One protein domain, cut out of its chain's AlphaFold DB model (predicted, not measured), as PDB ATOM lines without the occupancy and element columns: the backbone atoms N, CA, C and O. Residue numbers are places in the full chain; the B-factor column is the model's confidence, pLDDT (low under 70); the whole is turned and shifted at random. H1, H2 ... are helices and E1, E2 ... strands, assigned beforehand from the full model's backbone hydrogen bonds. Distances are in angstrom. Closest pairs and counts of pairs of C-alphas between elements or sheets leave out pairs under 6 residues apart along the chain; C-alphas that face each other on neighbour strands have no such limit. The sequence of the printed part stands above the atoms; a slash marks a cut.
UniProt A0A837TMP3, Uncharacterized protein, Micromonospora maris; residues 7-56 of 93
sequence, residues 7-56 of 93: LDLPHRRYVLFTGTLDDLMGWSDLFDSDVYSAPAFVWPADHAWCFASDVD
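Overview. This is residues 7 to 56 of the 93 residues of an uncharacterized protein of Micromonospora maris (UniProt A0A837TMP3). Little regular structure is present: a small hairpin, E1 and E2, is at one end, two short helices, H1 and H2, are at the other, and residues 31 to 56, with no named element, fold back between these ends. Residues 8 to 13 and 29 to 35 stick out. The 50 printed residues run E1, E2, H1, H2, a mixed class with only 16 residues in named elements; the two-strand sheet is antiparallel. The whole is only just loose, close to compact, with a radius of gyration of the C-alphas of 11.8 A and spans of 29 by 28 by 20 A.

Along the chain. E1, residues 7 to 9, begins at C-alpha 7 (111.124, 133.831, 151.320) and is 6.4 A long. E2, residues 12 to 15, is 10.4 A, H1, residues 21 to 25, 7.0 A. H2, residues 27 to 30, is 5.6 A and ends at C-alpha 30 (108.111, 149.141, 139.452).

Arrangement. E1 and E2 form a hairpin, antiparallel at 171 degrees, with N 14 and O 7 within hydrogen-bond range at 2.8 A. H1 and H2 meet only through their link. H2 is apart from both strands, and H1 from E1. H1 has 0 of 1 O i to N i+4 pairs within range but 2 of 2 O i to N i+3; H2 is too short for an i+4 pair. Residues 41 to 42 pair with 51 to 52, antiparallel.

Size, cuts and confidence. The C-alphas farthest apart, of Asp 34 and Asp 46, are 32.4 A apart. The printed part has no cut, and the three links between elements are tight. Residues 33 to 37 and 54 to 56 have pLDDT under 70.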
ATOM      1  N   LEU A   7     111.609 135.192 151.136       89.94
ATOM      2  CA  LEU A   7     111.124 133.831 151.320       89.94
ATOM      3  C   LEU A   7     111.763 132.943 150.256       89.94
ATOM      4  O   LEU A   7     111.519 133.111 149.062       89.94
ATOM      5  N   ASP A   8     112.588 132.005 150.702       91.50
ATOM      6  CA  ASP A   8     113.201 130.984 149.861       91.50
ATOM      7  C   ASP A   8     112.368 129.696 149.935       91.50
ATOM      8  O   ASP A   8     112.285 129.070 150.991       91.50
ATOM      9  N   LEU A   9     111.756 129.298 148.817       86.81
ATOM     10  CA  LEU A   9     111.087 128.008 148.635       86.81
ATOM     11  C   LEU A   9     111.898 127.141 147.658       86.81
ATOM     12  O   LEU A   9     112.714 127.667 146.891       86.81
ATOM     13  N   PRO A  10     111.686 125.811 147.624       91.62
ATOM     14  CA  PRO A  10     112.242 124.989 146.557       91.62
ATOM     15  C   PRO A  10     111.903 125.592 145.186       91.62
ATOM     16  O   PRO A  10     110.743 125.849 144.879       91.62
ATOM     17  N   HIS A  11     112.933 125.842 144.376       84.75
ATOM     18  CA  HIS A  11     112.837 126.364 143.005       84.75
ATOM     19  C   HIS A  11     112.320 127.805 142.837       84.75
ATOM     20  O   HIS A  11     112.338 128.302 141.711       84.75
ATOM     21  N   ARG A  12     111.904 128.507 143.902       86.69
ATOM     22  CA  ARG A  12     111.370 129.880 143.811       86.69
ATOM     23  C   ARG A  12     111.808 130.749 144.995       86.69
ATOM     24  O   ARG A  12     111.746 130.326 146.145       86.69
ATOM     25  N   ARG A  13     112.218 131.991 144.721       88.69
ATOM     26  CA  ARG A  13     112.560 133.001 145.738       88.69
ATOM     27  C   ARG A  13     111.635 134.198 145.595       88.69
ATOM     28  O   ARG A  13     111.523 134.761 144.511       88.69
ATOM     29  N   TYR A  14     111.055 134.619 146.708       88.62
ATOM     30  CA  TYR A  14     110.123 135.736 146.779       88.62
ATOM     31  C   TYR A  14     110.672 136.855 147.658       88.62
ATOM     32  O   TYR A  14     111.480 136.625 148.565       88.62
ATOM     33  N   VAL A  15     110.207 138.073 147.396       89.94
ATOM     34  CA  VAL A  15     110.403 139.239 148.261       89.94
ATOM     35  C   VAL A  15     109.028 139.679 148.736       89.94
ATOM     36  O   VAL A  15     108.117 139.820 147.923       89.94
ATOM     37  N   LEU A  16     108.877 139.869 150.045       90.56
ATOM     38  CA  LEU A  16     107.635 140.355 150.626       90.56
ATOM     39  C   LEU A  16     107.583 141.882 150.548       90.56
ATOM     40  O   LEU A  16     108.500 142.571 151.003       90.56
ATOM     41  N   PHE A  17     106.474 142.386 150.014       89.56
ATOM     42  CA  PHE A  17     106.124 143.801 149.989       89.56
ATOM     43  C   PHE A  17     104.836 144.020 150.784       89.56
ATOM     44  O   PHE A  17     104.004 143.123 150.898       89.56
ATOM     45  N   THR A  18     104.676 145.222 151.326       90.38
ATOM     46  CA  THR A  18     103.460 145.660 152.016       90.38
ATOM     47  C   THR A  18     103.073 147.026 151.484       90.38
ATOM     48  O   THR A  18     103.943 147.887 151.349       90.38
ATOM     49  N   GLY A  19     101.791 147.235 151.220       90.62
ATOM     50  CA  GLY A  19     101.278 148.480 150.668       90.62
ATOM     51  C   GLY A  19      99.757 148.510 150.696       90.62
ATOM     52  O   GLY A  19      99.106 147.626 151.256       90.62
ATOM     53  N   THR A  20      99.208 149.556 150.107       91.38
ATOM     54  CA  THR A  20      97.778 149.730 149.877       91.38
ATOM     55  C   THR A  20      97.332 149.003 148.609       91.38
ATOM     56  O   THR A  20      98.149 148.548 147.807       91.38
ATOM     57  N   LEU A  21      96.016 148.909 148.403       87.38
ATOM     58  CA  LEU A  21      95.473 148.406 147.140       87.38
ATOM     59  C   LEU A  21      95.830 149.325 145.958       87.38
ATOM     60  O   LEU A  21      96.048 148.832 144.857       87.38
ATOM     61  N   ASP A  22      95.948 150.635 146.184       88.94
ATOM     62  CA  ASP A  22      96.347 151.586 145.139       88.94
ATOM     63  C   ASP A  22      97.803 151.369 144.704       88.94
ATOM     64  O   ASP A  22      98.108 151.452 143.515       88.94
ATOM     65  N   ASP A  23      98.691 150.996 145.632       88.50
ATOM     66  CA  ASP A  23     100.083 150.656 145.303       88.50
ATOM     67  C   ASP A  23     100.170 149.436 144.366       88.50
ATOM     68  O   ASP A  23     101.088 149.340 143.551       88.50
ATOM     69  N   LEU A  24      99.199 148.516 144.439       86.25
ATOM     70  CA  LEU A  24      99.117 147.367 143.535       86.25
ATOM     71  C   LEU A  24      98.768 147.783 142.097       86.25
ATOM     72  O   LEU A  24      99.215 147.133 141.154       86.25
ATOM     73  N   MET A  25      98.012 148.869 141.903       85.12
ATOM     74  CA  MET A  25      97.624 149.339 140.565       85.12
ATOM     75  C   MET A  25      98.821 149.851 139.754       85.12
ATOM     76  O   MET A  25      98.818 149.728 138.534       85.12
ATOM     77  N   GLY A  26      99.847 150.384 140.425       84.31
ATOM     78  CA  GLY A  26     101.118 150.799 139.816       84.31
ATOM     79  C   GLY A  26     102.202 149.716 139.837       84.31
ATOM     80  O   GLY A  26     103.364 150.006 139.566       84.31
ATOM     81  N   TRP A  27     101.861 148.475 140.203       83.75
ATOM     82  CA  TRP A  27     102.844 147.417 140.442       83.75
ATOM     83  C   TRP A  27     103.734 147.124 139.229       83.75
ATOM     84  O   TRP A  27     104.944 146.957 139.384       83.75
ATOM     85  N   SER A  28     103.153 147.075 138.026       79.94
ATOM     86  CA  SER A  28     103.898 146.834 136.783       79.94
ATOM     87  C   SER A  28     104.990 147.870 136.543       79.94
ATOM     88  O   SER A  28     106.052 147.530 136.034       79.94
ATOM     89  N   ASP A  29     104.760 149.111 136.970       81.62
ATOM     90  CA  ASP A  29     105.642 150.245 136.699       81.62
ATOM     91  C   ASP A  29     106.918 150.204 137.559       81.62
ATOM     92  O   ASP A  29     107.876 150.935 137.311       81.62
ATOM     93  N   LEU A  30     106.953 149.336 138.578       77.06
ATOM     94  CA  LEU A  30     108.111 149.141 139.452       77.06
ATOM     95  C   LEU A  30     109.227 148.311 138.804       77.06
ATOM     96  O   LEU A  30     110.346 148.278 139.334       77.06
ATOM     97  N   PHE A  31     108.942 147.622 137.696       76.44
ATOM     98  CA  PHE A  31     109.864 146.688 137.058       76.44
ATOM     99  C   PHE A  31     110.077 147.049 135.589       76.44
ATOM    100  O   PHE A  31     109.135 147.174 134.818       76.44
ATOM    101  N   ASP A  32     111.342 147.159 135.192       70.12
ATOM    102  CA  ASP A  32     111.741 147.410 133.805       70.12
ATOM    103  C   ASP A  32     111.811 146.063 133.054       70.12
ATOM    104  O   ASP A  32     112.883 145.487 132.856       70.12
ATOM    105  N   SER A  33     110.641 145.465 132.797       64.94
ATOM    106  CA  SER A  33     110.486 144.117 132.232       64.94
ATOM    107  C   SER A  33     109.248 144.021 131.339       64.94
ATOM    108  O   SER A  33     108.139 144.279 131.795       64.94
ATOM    109  N   ASP A  34     109.423 143.524 130.108       55.94
ATOM    110  CA  ASP A  34     108.330 143.237 129.159       55.94
ATOM    111  C   ASP A  34     107.421 142.072 129.602       55.94
ATOM    112  O   ASP A  34     106.353 141.834 129.033       55.94
ATOM    113  N   VAL A  35     107.841 141.310 130.615       57.25
ATOM    114  CA  VAL A  35     107.036 140.240 131.204       57.25
ATOM    115  C   VAL A  35     106.128 140.856 132.262       57.25
ATOM    116  O   VAL A  35     106.616 141.262 133.321       57.25
ATOM    117  N   TYR A  36     104.820 140.897 131.980       56.97
ATOM    118  CA  TYR A  36     103.758 141.223 132.941       56.97
ATOM    119  C   TYR A  36     103.943 140.395 134.216       56.97
ATOM    120  O   TYR A  36     103.534 139.241 134.299       56.97
ATOM    121  N   SER A  37     104.599 140.976 135.212       68.69
ATOM    122  CA  SER A  37     104.944 140.272 136.438       68.69
ATOM    123  C   SER A  37     103.923 140.650 137.489       68.69
ATOM    124  O   SER A  37     104.250 141.419 138.381       68.69
ATOM    125  N   ALA A  38     102.677 140.178 137.380       80.38
ATOM    126  CA  ALA A  38     101.750 140.289 138.507       80.38
ATOM    127  C   ALA A  38     102.421 139.707 139.772       80.38
ATOM    128  O   ALA A  38     103.221 138.767 139.654       80.38
ATOM    129  N   PRO A  39     102.162 140.243 140.980       87.06
ATOM    130  CA  PRO A  39     102.736 139.654 142.178       87.06
ATOM    131  C   PRO A  39     102.288 138.197 142.289       87.06
ATOM    132  O   PRO A  39     101.115 137.882 142.096       87.06
ATOM    133  N   ALA A  40     103.221 137.308 142.629       87.88
ATOM    134  CA  ALA A  40     102.930 135.879 142.698       87.88
ATOM    135  C   ALA A  40     101.841 135.543 143.727       87.88
ATOM    136  O   ALA A  40     101.066 134.617 143.519       87.88
ATOM    137  N   PHE A  41     101.782 136.307 144.820       89.88
ATOM    138  CA  PHE A  41     100.770 136.186 145.859       89.88
ATOM    139  C   PHE A  41     100.374 137.573 146.356       89.88
ATOM    140  O   PHE A  41     101.242 138.415 146.601       89.88
ATOM    141  N   VAL A  42      99.075 137.790 146.540       92.75
ATOM    142  CA  VAL A  42      98.508 139.013 147.116       92.75
ATOM    143  C   VAL A  42      97.450 138.630 148.137       92.75
ATOM    144  O   VAL A  42      96.590 137.797 147.857       92.75
ATOM    145  N   TRP A  43      97.496 139.255 149.311       94.25
ATOM    146  CA  TRP A  43      96.496 139.083 150.356       94.25
ATOM    147  C   TRP A  43      96.354 140.363 151.200       94.25
ATOM    148  O   TRP A  43      97.318 141.122 151.341       94.25
ATOM    149  N   PRO A  44      95.172 140.621 151.779       95.25
ATOM    150  CA  PRO A  44      94.943 141.721 152.711       95.25
ATOM    151  C   PRO A  44      95.499 141.395 154.105       95.25
ATOM    152  O   PRO A  44      95.709 140.235 154.452       95.25
ATOM    153  N   ALA A  45      95.686 142.412 154.947       93.94
ATOM    154  CA  ALA A  45      96.261 142.247 156.289       93.94
ATOM    155  C   ALA A  45      95.462 141.313 157.225       93.94
ATOM    156  O   ALA A  45      96.023 140.791 158.185       93.94
ATOM    157  N   ASP A  46      94.170 141.105 156.961       95.75
ATOM    158  CA  ASP A  46      93.301 140.183 157.704       95.75
ATOM    159  C   ASP A  46      93.292 138.752 157.137       95.75
ATOM    160  O   ASP A  46      92.623 137.880 157.687       95.75
ATOM    161  N   HIS A  47      94.041 138.499 156.059       93.12
ATOM    162  CA  HIS A  47      94.123 137.213 155.361       93.12
ATOM    163  C   HIS A  47      92.764 136.665 154.894       93.12
ATOM    164  O   HIS A  47      92.618 135.457 154.712       93.12
ATOM    165  N   ALA A  48      91.771 137.534 154.671       93.69
ATOM    166  CA  ALA A  48      90.428 137.110 154.276       93.69
ATOM    167  C   ALA A  48      90.373 136.437 152.889       93.69
ATOM    168  O   ALA A  48      89.434 135.699 152.598       93.69
ATOM    169  N   TRP A  49      91.362 136.686 152.027       92.75
ATOM    170  CA  TRP A  49      91.505 136.049 150.719       92.75
ATOM    171  C   TRP A  49      92.973 136.005 150.291       92.75
ATOM    172  O   TRP A  49      93.820 136.710 150.836       92.75
ATOM    173  N   CYS A  50      93.273 135.185 149.290       92.88
ATOM    174  CA  CYS A  50      94.571 135.161 148.631       92.88
ATOM    175  C   CYS A  50      94.359 135.036 147.123       92.88
ATOM    176  O   CYS A  50      93.583 134.193 146.674       92.88
ATOM    177  N   PHE A  51      95.043 135.878 146.356       89.38
ATOM    178  CA  PHE A  51      95.172 135.729 144.915       89.38
ATOM    179  C   PHE A  51      96.580 135.231 144.608       89.38
ATOM    180  O   PHE A  51      97.561 135.883 144.974       89.38
ATOM    181  N   ALA A  52      96.672 134.076 143.953       89.25
ATOM    182  CA  ALA A  52      97.927 133.500 143.501       89.25
ATOM    183  C   ALA A  52      98.011 133.608 141.976       89.25
ATOM    184  O   ALA A  52      97.171 133.064 141.262       89.25
ATOM    185  N   SER A  53      99.035 134.305 141.491       83.06
ATOM    186  CA  SER A  53      99.356 134.396 140.070       83.06
ATOM    187  C   SER A  53     100.424 133.355 139.754       83.06
ATOM    188  O   SER A  53     101.619 133.654 139.808       83.06
ATOM    189  N   ASP A  54     100.004 132.119 139.483       69.38
ATOM    190  CA  ASP A  54     100.900 131.069 138.986       69.38
ATOM    191  C   ASP A  54     100.785 130.928 137.464       69.38
ATOM    192  O   ASP A  54      99.752 131.241 136.876       69.38
ATOM    193  N   VAL A  55     101.870 130.501 136.823       62.75
ATOM    194  CA  VAL A  55     102.089 130.682 135.377       62.75
ATOM    195  C   VAL A  55     101.420 129.639 134.477       62.75
ATOM    196  O   VAL A  55     101.397 129.831 133.266       62.75
ATOM    197  N   ASP A  56     100.816 128.586 135.031       63.75
ATOM    198  CA  ASP A  56     100.570 127.359 134.262       63.75
ATOM    199  C   ASP A  56      99.145 126.730 134.282       63.75
ATOM    200  O   ASP A  56      99.010 125.610 133.784       63.75
TER     201      ASP A  56